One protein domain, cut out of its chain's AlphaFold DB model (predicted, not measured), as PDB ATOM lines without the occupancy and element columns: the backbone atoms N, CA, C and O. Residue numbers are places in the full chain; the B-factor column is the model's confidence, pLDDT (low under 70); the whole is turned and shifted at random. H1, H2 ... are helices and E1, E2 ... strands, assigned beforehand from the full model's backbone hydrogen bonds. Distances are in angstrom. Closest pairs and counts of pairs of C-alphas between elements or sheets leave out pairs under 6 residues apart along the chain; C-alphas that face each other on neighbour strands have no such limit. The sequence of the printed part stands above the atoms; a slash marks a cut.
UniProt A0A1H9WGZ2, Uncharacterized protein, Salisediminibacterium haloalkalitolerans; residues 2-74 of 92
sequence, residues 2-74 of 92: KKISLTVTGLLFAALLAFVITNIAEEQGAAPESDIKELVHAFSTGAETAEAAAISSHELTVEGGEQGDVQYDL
ATOM      1  N   LYS A   2     -32.744   9.859 -68.286       53.06
ATOM      2  CA  LYS A   2     -33.122  10.620 -67.064       53.06
ATOM      3  C   LYS A   2     -33.514   9.771 -65.832       53.06
ATOM      4  O   LYS A   2     -33.122  10.101 -64.723       53.06
ATOM      5  N   LYS A   3     -34.243   8.660 -66.020       55.12
ATOM      6  CA  LYS A   3     -34.696   7.778 -64.916       55.12
ATOM      7  C   LYS A   3     -33.564   6.929 -64.314       55.12
ATOM      8  O   LYS A   3     -33.528   6.705 -63.111       55.12
ATOM      9  N   ILE A   4     -32.615   6.511 -65.155       61.62
ATOM     10  CA  ILE A   4     -31.429   5.747 -64.736       61.62
ATOM     11  C   ILE A   4     -30.500   6.651 -63.914       61.62
ATOM     12  O   ILE A   4     -30.059   6.245 -62.847       61.62
ATOM     13  N   SER A   5     -30.309   7.910 -64.333       58.41
ATOM     14  CA  SER A   5     -29.537   8.897 -63.563       58.41
ATOM     15  C   SER A   5     -30.122   9.149 -62.168       58.41
ATOM     16  O   SER A   5     -29.368   9.223 -61.208       58.41
ATOM     17  N   LEU A   6     -31.452   9.229 -62.036       62.50
ATOM     18  CA  LEU A   6     -32.107   9.455 -60.740       62.50
ATOM     19  C   LEU A   6     -31.932   8.261 -59.785       62.50
ATOM     20  O   LEU A   6     -31.747   8.443 -58.586       62.50
ATOM     21  N   THR A   7     -31.952   7.042 -60.332       70.38
ATOM     22  CA  THR A   7     -31.812   5.805 -59.544       70.38
ATOM     23  C   THR A   7     -30.385   5.647 -59.015       70.38
ATOM     24  O   THR A   7     -30.192   5.290 -57.859       70.38
ATOM     25  N   VAL A   8     -29.378   5.984 -59.830       72.81
ATOM     26  CA  VAL A   8     -27.959   5.921 -59.437       72.81
ATOM     27  C   VAL A   8     -27.628   6.967 -58.370       72.81
ATOM     28  O   VAL A   8     -26.961   6.642 -57.392       72.81
ATOM     29  N   THR A   9     -28.138   8.196 -58.501       75.50
ATOM     30  CA  THR A   9     -27.944   9.243 -57.484       75.50
ATOM     31  C   THR A   9     -28.604   8.877 -56.153       75.50
ATOM     32  O   THR A   9     -27.994   9.077 -55.107       75.50
ATOM     33  N   GLY A  10     -29.807   8.288 -56.174       76.44
ATOM     34  CA  GLY A  10     -30.476   7.820 -54.957       76.44
ATOM     35  C   GLY A  10     -29.720   6.690 -54.251       76.44
ATOM     36  O   GLY A  10     -29.594   6.707 -53.029       76.44
ATOM     37  N   LEU A  11     -29.153   5.750 -55.016       80.94
ATOM     38  CA  LEU A  11     -28.367   4.645 -54.463       80.94
ATOM     39  C   LEU A  11     -27.070   5.136 -53.799       80.94
ATOM     40  O   LEU A  11     -26.717   4.686 -52.713       80.94
ATOM     41  N   LEU A  12     -26.391   6.102 -54.427       81.19
ATOM     42  CA  LEU A  12     -25.196   6.750 -53.879       81.19
ATOM     43  C   LEU A  12     -25.498   7.499 -52.579       81.19
ATOM     44  O   LEU A  12     -24.727   7.405 -51.630       81.19
ATOM     45  N   PHE A  13     -26.633   8.196 -52.514       82.81
ATOM     46  CA  PHE A  13     -27.043   8.922 -51.314       82.81
ATOM     47  C   PHE A  13     -27.381   7.974 -50.156       82.81
ATOM     48  O   PHE A  13     -27.003   8.242 -49.019       82.81
ATOM     49  N   ALA A  14     -28.031   6.841 -50.443       79.62
ATOM     50  CA  ALA A  14     -28.327   5.815 -49.445       79.62
ATOM     51  C   ALA A  14     -27.053   5.152 -48.891       79.62
ATOM     52  O   ALA A  14     -26.958   4.930 -47.687       79.62
ATOM     53  N   ALA A  15     -26.055   4.890 -49.743       79.69
ATOM     54  CA  ALA A  15     -24.762   4.354 -49.313       79.69
ATOM     55  C   ALA A  15     -23.979   5.352 -48.442       79.69
ATOM     56  O   ALA A  15     -23.389   4.963 -47.437       79.69
ATOM     57  N   LEU A  16     -24.023   6.643 -48.789       82.81
ATOM     58  CA  LEU A  16     -23.414   7.716 -47.997       82.81
ATOM     59  C   LEU A  16     -24.100   7.872 -46.636       82.81
ATOM     60  O   LEU A  16     -23.418   7.994 -45.623       82.81
ATOM     61  N   LEU A  17     -25.435   7.804 -46.594       81.94
ATOM     62  CA  LEU A  17     -26.185   7.831 -45.338       81.94
ATOM     63  C   LEU A  17     -25.847   6.630 -44.450       81.94
ATOM     64  O   LEU A  17     -25.630   6.808 -43.257       81.94
ATOM     65  N   ALA A  18     -25.769   5.425 -45.021       77.50
ATOM     66  CA  ALA A  18     -25.400   4.225 -44.274       77.50
ATOM     67  C   ALA A  18     -23.985   4.337 -43.687       77.50
ATOM     68  O   ALA A  18     -23.793   4.031 -42.516       77.50
ATOM     69  N   PHE A  19     -23.025   4.846 -44.467       78.69
ATOM     70  CA  PHE A  19     -21.655   5.070 -44.007       78.69
ATOM     71  C   PHE A  19     -21.578   6.107 -42.877       78.69
ATOM     72  O   PHE A  19     -20.853   5.917 -41.907       78.69
ATOM     73  N   VAL A  20     -22.344   7.197 -42.965       80.06
ATOM     74  CA  VAL A  20     -22.390   8.213 -41.903       80.06
ATOM     75  C   VAL A  20     -23.037   7.654 -40.631       80.06
ATOM     76  O   VAL A  20     -22.516   7.880 -39.547       80.06
ATOM     77  N   ILE A  21     -24.115   6.870 -40.741       74.25
ATOM     78  CA  ILE A  21     -24.777   6.256 -39.577       74.25
ATOM     79  C   ILE A  21     -23.853   5.257 -38.870       74.25
ATOM     80  O   ILE A  21     -23.814   5.253 -37.644       74.25
ATOM     81  N   THR A  22     -23.078   4.446 -39.601       71.56
ATOM     82  CA  THR A  22     -22.128   3.514 -38.967       71.56
ATOM     83  C   THR A  22     -20.979   4.231 -38.264       71.56
ATOM     84  O   THR A  22     -20.557   3.765 -37.219       71.56
ATOM     85  N   ASN A  23     -20.507   5.368 -38.791       65.19
ATOM     86  CA  ASN A  23     -19.438   6.151 -38.152       65.19
ATOM     87  C   ASN A  23     -19.934   7.010 -36.971       65.19
ATOM     88  O   ASN A  23     -19.138   7.367 -36.116       65.19
ATOM     89  N   ILE A  24     -21.226   7.359 -36.911       62.19
ATOM     90  CA  ILE A  24     -21.819   8.081 -35.762       62.19
ATOM     91  C   ILE A  24     -22.206   7.112 -34.630       62.19
ATOM     92  O   ILE A  24     -22.321   7.517 -33.478       62.19
ATOM     93  N   ALA A  25     -22.412   5.828 -34.935       54.09
ATOM     94  CA  ALA A  25     -22.760   4.816 -33.938       54.09
ATOM     95  C   ALA A  25     -21.566   4.349 -33.077       54.09
ATOM     96  O   ALA A  25     -21.781   3.664 -32.082       54.09
ATOM     97  N   GLU A  26     -20.332   4.733 -33.417       51.44
ATOM     98  CA  GLU A  26     -19.134   4.502 -32.597       51.44
ATOM     99  C   GLU A  26     -18.896   5.661 -31.617       51.44
ATOM    100  O   GLU A  26     -17.851   6.297 -31.621       51.44
ATOM    101  N   GLU A  27     -19.877   5.959 -30.766       50.09
ATOM    102  CA  GLU A  27     -19.623   6.782 -29.574       50.09
ATOM    103  C   GLU A  27     -20.557   6.417 -28.412       50.09
ATOM    104  O   GLU A  27     -21.188   7.246 -27.761       50.09
ATOM    105  N   GLN A  28     -20.646   5.117 -28.140       43.91
ATOM    106  CA  GLN A  28     -20.915   4.638 -26.790       43.91
ATOM    107  C   GLN A  28     -19.722   3.786 -26.402       43.91
ATOM    108  O   GLN A  28     -19.605   2.634 -26.818       43.91
ATOM    109  N   GLY A  29     -18.806   4.407 -25.659       42.88
ATOM    110  CA  GLY A  29     -17.709   3.735 -24.987       42.88
ATOM    111  C   GLY A  29     -18.261   2.725 -23.990       42.88
ATOM    112  O   GLY A  29     -18.374   3.001 -22.806       42.88
ATOM    113  N   ALA A  30     -18.612   1.543 -24.480       44.41
ATOM    114  CA  ALA A  30     -18.441   0.340 -23.704       44.41
ATOM    115  C   ALA A  30     -16.980  -0.051 -23.916       44.41
ATOM    116  O   ALA A  30     -16.626  -0.692 -24.910       44.41
ATOM    117  N   ALA A  31     -16.125   0.384 -22.988       45.47
ATOM    118  CA  ALA A  31     -14.895  -0.344 -22.716       45.47
ATOM    119  C   ALA A  31     -15.242  -1.849 -22.652       45.47
ATOM    120  O   ALA A  31     -16.374  -2.185 -22.274       45.47
ATOM    121  N   PRO A  32     -14.336  -2.756 -23.071       42.88
ATOM    122  CA  PRO A  32     -14.570  -4.195 -22.926       42.88
ATOM    123  C   PRO A  32     -15.115  -4.470 -21.523       42.88
ATOM    124  O   PRO A  32     -14.696  -3.763 -20.613       42.88
ATOM    125  N   GLU A  33     -16.045  -5.425 -21.374       51.50
ATOM    126  CA  GLU A  33     -16.580  -5.905 -20.084       51.50
ATOM    127  C   GLU A  33     -15.430  -6.365 -19.161       51.50
ATOM    128  O   GLU A  33     -15.237  -7.555 -18.918       51.50
ATOM    129  N   SER A  34     -14.603  -5.442 -18.680       58.16
ATOM    130  CA  SER A  34     -13.789  -5.633 -17.507       58.16
ATOM    131  C   SER A  34     -14.791  -5.812 -16.389       58.16
ATOM    132  O   SER A  34     -15.717  -5.013 -16.226       58.16
ATOM    133  N   ASP A  35     -14.659  -6.922 -15.669       86.88
ATOM    134  CA  ASP A  35     -15.454  -7.145 -14.479       86.88
ATOM    135  C   ASP A  35     -15.251  -5.921 -13.582       86.88
ATOM    136  O   ASP A  35     -14.139  -5.624 -13.138       86.88
ATOM    137  N   ILE A  36     -16.321  -5.162 -13.371       91.25
ATOM    138  CA  ILE A  36     -16.270  -3.910 -12.622       91.25
ATOM    139  C   ILE A  36     -15.726  -4.140 -11.210       91.25
ATOM    140  O   ILE A  36     -15.080  -3.261 -10.644       91.25
ATOM    141  N   LYS A  37     -15.892  -5.349 -10.657       92.00
ATOM    142  CA  LYS A  37     -15.291  -5.738  -9.379       92.00
ATOM    143  C   LYS A  37     -13.782  -5.872  -9.478       92.00
ATOM    144  O   LYS A  37     -13.087  -5.442  -8.560       92.00
ATOM    145  N   GLU A  38     -13.274  -6.459 -10.560       93.50
ATOM    146  CA  GLU A  38     -11.835  -6.544 -10.812       93.50
ATOM    147  C   GLU A  38     -11.241  -5.148 -10.988       93.50
ATOM    148  O   GLU A  38     -10.214  -4.855 -10.380       93.50
ATOM    149  N   LEU A  39     -11.926  -4.263 -11.718       93.25
ATOM    150  CA  LEU A  39     -11.497  -2.878 -11.914       93.25
ATOM    151  C   LEU A  39     -11.442  -2.105 -10.587       93.25
ATOM    152  O   LEU A  39     -10.410  -1.532 -10.234       93.25
ATOM    153  N   VAL A  40     -12.523  -2.140  -9.799       94.31
ATOM    154  CA  VAL A  40     -12.571  -1.501  -8.473       94.31
ATOM    155  C   VAL A  40     -11.489  -2.069  -7.554       94.31
ATOM    156  O   VAL A  40     -10.833  -1.315  -6.832       94.31
ATOM    157  N   HIS A  41     -11.259  -3.382  -7.590       93.75
ATOM    158  CA  HIS A  41     -10.202  -4.025  -6.815       93.75
ATOM    159  C   HIS A  41      -8.801  -3.588  -7.272       93.75
ATOM    160  O   HIS A  41      -7.939  -3.315  -6.431       93.75
ATOM    161  N   ALA A  42      -8.561  -3.483  -8.578       94.50
ATOM    162  CA  ALA A  42      -7.280  -3.063  -9.133       94.50
ATOM    163  C   ALA A  42      -6.925  -1.631  -8.712       94.50
ATOM    164  O   ALA A  42      -5.822  -1.406  -8.216       94.50
ATOM    165  N   PHE A  43      -7.872  -0.691  -8.784       94.19
ATOM    166  CA  PHE A  43      -7.666   0.665  -8.267       94.19
ATOM    167  C   PHE A  43      -7.501   0.694  -6.743       94.19
ATOM    168  O   PHE A  43      -6.586   1.339  -6.235       94.19
ATOM    169  N   SER A  44      -8.320  -0.053  -5.996       93.06
ATOM    170  CA  SER A  44      -8.261  -0.080  -4.522       93.06
ATOM    171  C   SER A  44      -6.944  -0.648  -3.982       93.06
ATOM    172  O   SER A  44      -6.520  -0.300  -2.882       93.06
ATOM    173  N   THR A  45      -6.295  -1.535  -4.743       93.56
ATOM    174  CA  THR A  45      -4.996  -2.138  -4.396       93.56
ATOM    175  C   THR A  45      -3.801  -1.428  -5.033       93.56
ATOM    176  O   THR A  45      -2.660  -1.776  -4.732       93.56
ATOM    177  N   GLY A  46      -4.044  -0.432  -5.891       92.94
ATOM    178  CA  GLY A  46      -3.010   0.276  -6.648       92.94
ATOM    179  C   GLY A  46      -2.357  -0.555  -7.759       92.94
ATOM    180  O   GLY A  46      -1.252  -0.230  -8.188       92.94
ATOM    181  N   ALA A  47      -3.000  -1.638  -8.201       94.00
ATOM    182  CA  ALA A  47      -2.572  -2.419  -9.361       94.00
ATOM    183  C   ALA A  47      -2.824  -1.668 -10.681       94.00
ATOM    184  O   ALA A  47      -2.052  -1.819 -11.626       94.00
ATOM    185  N   GLU A  48      -3.866  -0.833 -10.713       92.69
ATOM    186  CA  GLU A  48      -4.089   0.182 -11.744       92.69
ATOM    187  C   GLU A  48      -3.891   1.588 -11.174       92.69
ATOM    188  O   GLU A  48      -4.131   1.841  -9.989       92.69
ATOM    189  N   THR A  49      -3.437   2.509 -12.026       93.62
ATOM    190  CA  THR A  49      -3.121   3.891 -11.653       93.62
ATOM    191  C   THR A  49      -3.786   4.875 -12.604       93.62
ATOM    192  O   THR A  49      -3.746   4.687 -13.818       93.62
ATOM    193  N   ALA A  50      -4.316   5.956 -12.046       95.38
ATOM    194  CA  ALA A  50      -4.857   7.110 -12.753       95.38
ATOM    195  C   ALA A  50      -4.474   8.382 -11.974       95.38
ATOM    196  O   ALA A  50      -3.876   8.283 -10.897       95.38
ATOM    197  N   GLU A  51      -4.800   9.568 -12.489       96.62
ATOM    198  CA  GLU A  51      -4.597  10.811 -11.732       96.62
ATOM    199  C   GLU A  51      -5.523  10.864 -10.513       96.62
ATOM    200  O   GLU A  51      -5.084  11.198  -9.409       96.62
ATOM    201  N   ALA A  52      -6.784  10.468 -10.698       95.88
ATOM    202  CA  ALA A  52      -7.743  10.286  -9.621       95.88
ATOM    203  C   ALA A  52      -8.712   9.139  -9.927       95.88
ATOM    204  O   ALA A  52      -9.051   8.870 -11.078       95.88
ATOM    205  N   ALA A  53      -9.175   8.471  -8.874       95.19
ATOM    206  CA  ALA A  53     -10.268   7.513  -8.947       95.19
ATOM    207  C   ALA A  53     -11.152   7.669  -7.708       95.19
ATOM    208  O   ALA A  53     -10.653   7.706  -6.580       95.19
ATOM    209  N   ALA A  54     -12.461   7.770  -7.912       95.31
ATOM    210  CA  ALA A  54     -13.442   7.928  -6.846       95.31
ATOM    211  C   ALA A  54     -14.659   7.048  -7.114       95.31
ATOM    212  O   ALA A  54     -15.128   6.947  -8.245       95.31
ATOM    213  N   ILE A  55     -15.183   6.424  -6.061       95.56
ATOM    214  CA  ILE A  55     -16.331   5.523  -6.146       95.56
ATOM    215  C   ILE A  55     -17.455   5.996  -5.227       95.56
ATOM    216  O   ILE A  55     -17.227   6.381  -4.079       95.56
ATOM    217  N   SER A  56     -18.679   5.953  -5.742       95.56
ATOM    218  CA  SER A  56     -19.915   6.169  -4.999       95.56
ATOM    219  C   SER A  56     -20.790   4.908  -5.040       95.56
ATOM    220  O   SER A  56     -20.388   3.852  -5.517       95.56
ATOM    221  N   SER A  57     -22.019   5.013  -4.536       94.31
ATOM    222  CA  SER A  57     -22.996   3.919  -4.590       94.31
ATOM    223  C   SER A  57     -23.499   3.591  -6.000       94.31
ATOM    224  O   SER A  57     -24.066   2.521  -6.187       94.31
ATOM    225  N   HIS A  58     -23.335   4.507  -6.959       94.94
ATOM    226  CA  HIS A  58     -23.902   4.378  -8.305       94.94
ATOM    227  C   HIS A  58     -22.889   4.657  -9.412       94.94
ATOM    228  O   HIS A  58     -23.224   4.468 -10.574       94.94
ATOM    229  N   GLU A  59     -21.673   5.104  -9.090       95.94
ATOM    230  CA  GLU A  59     -20.681   5.427 -10.116       95.94
ATOM    231  C   GLU A  59     -19.249   5.170  -9.649       95.94
ATOM    232  O   GLU A  59     -18.928   5.331  -8.468       95.94
ATOM    233  N   LEU A  60     -18.392   4.798 -10.596       95.56
ATOM    234  CA  LEU A  60     -16.939   4.882 -10.486       95.56
ATOM    235  C   LEU A  60     -16.459   5.923 -11.499       95.56
ATOM    236  O   LEU A  60     -16.713   5.776 -12.693       95.56
ATOM    237  N   THR A  61     -15.737   6.932 -11.025       96.06
ATOM    238  CA  THR A  61     -15.115   7.974 -11.848       96.06
ATOM    239  C   THR A  61     -13.607   7.771 -11.843       96.06
ATOM    240  O   THR A  61     -13.004   7.683 -10.773       96.06
ATOM    241  N   VAL A  62     -13.004   7.707 -13.029       96.25
ATOM    242  CA  VAL A  62     -11.555   7.592 -13.244       96.25
ATOM    243  C   VAL A  62     -11.113   8.778 -14.095       96.25
ATOM    244  O   VAL A  62     -11.649   8.974 -15.182       96.25
ATOM    245  N   GLU A  63     -10.155   9.563 -13.611       96.25
ATOM    246  CA  GLU A  63      -9.629  10.759 -14.283       96.25
ATOM    247  C   GLU A  63      -8.162  10.541 -14.671       96.25
ATOM    248  O   GLU A  63      -7.355  10.071 -13.860       96.25
ATOM    249  N   GLY A  64      -7.804  10.872 -15.913       90.19
ATOM    250  CA  GLY A  64      -6.422  10.770 -16.398       90.19
ATOM    251  C   GLY A  64      -5.850   9.343 -16.437       90.19
ATOM    252  O   GLY A  64      -4.642   9.156 -16.286       90.19
ATOM    253  N   GLY A  65      -6.701   8.324 -16.610       84.44
ATOM    254  CA  GLY A  65      -6.272   6.936 -16.833       84.44
ATOM    255  C   GLY A  65      -5.829   6.673 -18.281       84.44
ATOM    256  O   GLY A  65      -5.853   7.565 -19.129       84.44
ATOM    257  N   GLU A  66      -5.479   5.423 -18.612       83.81
ATOM    258  CA  GLU A  66      -5.127   5.031 -19.996       83.81
ATOM    259  C   GLU A  66      -6.237   5.347 -21.015       83.81
ATOM    260  O   GLU A  66      -5.960   5.623 -22.181       83.81
ATOM    261  N   GLN A  67      -7.494   5.319 -20.565       83.06
ATOM    262  CA  GLN A  67      -8.683   5.605 -21.371       83.06
ATOM    263  C   GLN A  67      -9.116   7.082 -21.294       83.06
ATOM    264  O   GLN A  67     -10.142   7.447 -21.862       83.06
ATOM    265  N   GLY A  68      -8.336   7.937 -20.624       89.06
ATOM    266  CA  GLY A  68      -8.734   9.299 -20.278       89.06
ATOM    267  C   GLY A  68      -9.740   9.324 -19.127       89.06
ATOM    268  O   GLY A  68      -9.672   8.489 -18.223       89.06
ATOM    269  N   ASP A  69     -10.657  10.290 -19.171       92.88
ATOM    270  CA  ASP A  69     -11.693  10.461 -18.153       92.88
ATOM    271  C   ASP A  69     -12.894   9.566 -18.470       92.88
ATOM    272  O   ASP A  69     -13.522   9.698 -19.526       92.88
ATOM    273  N   VAL A  70     -13.224   8.655 -17.556       94.50
ATOM    274  CA  VAL A  70     -14.276   7.649 -17.742       94.50
ATOM    275  C   VAL A  70     -15.171   7.575 -16.507       94.50
ATOM    276  O   VAL A  70     -14.705   7.642 -15.370       94.50
ATOM    277  N   GLN A  71     -16.473   7.409 -16.740       94.44
ATOM    278  CA  GLN A  71     -17.468   7.113 -15.709       94.44
ATOM    279  C   GLN A  71     -18.137   5.770 -15.998       94.44
ATOM    280  O   GLN A  71     -18.627   5.540 -17.105       94.44
ATOM    281  N   TYR A  72     -18.191   4.912 -14.984       93.25
ATOM    282  CA  TYR A  72     -18.866   3.618 -15.023       93.25
ATOM    283  C   TYR A  72     -20.126   3.673 -14.151       93.25
ATOM    284  O   TYR A  72     -20.041   4.049 -12.984       93.25
ATOM    285  N   ASP A  73     -21.282   3.281 -14.697       93.44
ATOM    286  CA  ASP A  73     -22.540   3.161 -13.945       93.44
ATOM    287  C   ASP A  73     -22.534   1.881 -13.096       93.44
ATOM    288  O   ASP A  73     -22.420   0.774 -13.623       93.44
ATOM    289  N   LEU A  74     -22.684   2.039 -11.781       94.12
ATOM    290  CA  LEU A  74     -22.723   0.968 -10.784       94.12
ATOM    291  C   LEU A  74     -24.136   0.706 -10.249       94.12
ATOM    292  O   LEU A  74     -24.309  -0.109  -9.349       94.12
TER     293      LEU A  74
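What this domain is: This is residues 2 to 74 of the 92 residues of an uncharacterized protein of Salisediminibacterium haloalkalitolerans (UniProt A0A1H9WGZ2). What shape do these atoms make? One long straight helix, H1, sticks out like a handle from a small compact head, in which the short helix H2 lies over one face of a three-stranded sheet. Residues 2 to 28 stand free and make the length. What are the parts? The printed part has 73 residues, with named elements in the order H1, H2, E1, E2, E3; the class is mixed, helices and strands, and the sheet, E1 - E2 - E3, is antiparallel. How large is it? It is extended, with a radius of gyration of the C-alphas of 21.4 A and spans of 70 by 21 by 16 A.

Where its parts are: Where are the helices? H1, residues 2 to 24, begins with C-alpha 2 at (-33.122, 10.620, -67.064) and is 33.4 A long from first to last C-alpha. H2, residues 36 to 45, is 14.1 A long. Where are the strands? E1 is residues 52 to 55, 10.4 A; E2 is residues 59 to 65, 16.0 A; E3 is residues 68 to 73, 16.4 A, ending with C-alpha 73 at (-22.540, 3.161, -13.945).

How they stand to each other: What of the helices? H1 is apart from H2 and the three strands. H2 is on the sheet at a height of 10.2 A, over E1 and E2, slantwise to the strands at 54 degrees to E1 on the local plane; its closest C-alphas to E1 are Phe 43 and Ala 53, 7.4 A. In H1 and H2 every O i to N i+4 pair is within hydrogen-bond range. How do the strands pair? They form a meander, each strand the antiparallel neighbour of the one before. Hairpin E1 and E2, at 172 degrees, has N 54 and O 61 at 2.9 A; hairpin E2 and E3, at 169 degrees, has N 62 and O 70 at 2.9 A, both within hydrogen-bond range.

The domain as a whole: How far does it reach? The two C-alphas farthest apart, Lys 2 and Thr 45, are 69.9 A apart, while the body without residues 2 to 28 spans 19 by 19 by 19 A. Is it continuous and sure? The printed part has no cut, the link from H1 to H2 is long, and pLDDT is under 70 at residues 2 to 6 and 23 to 34.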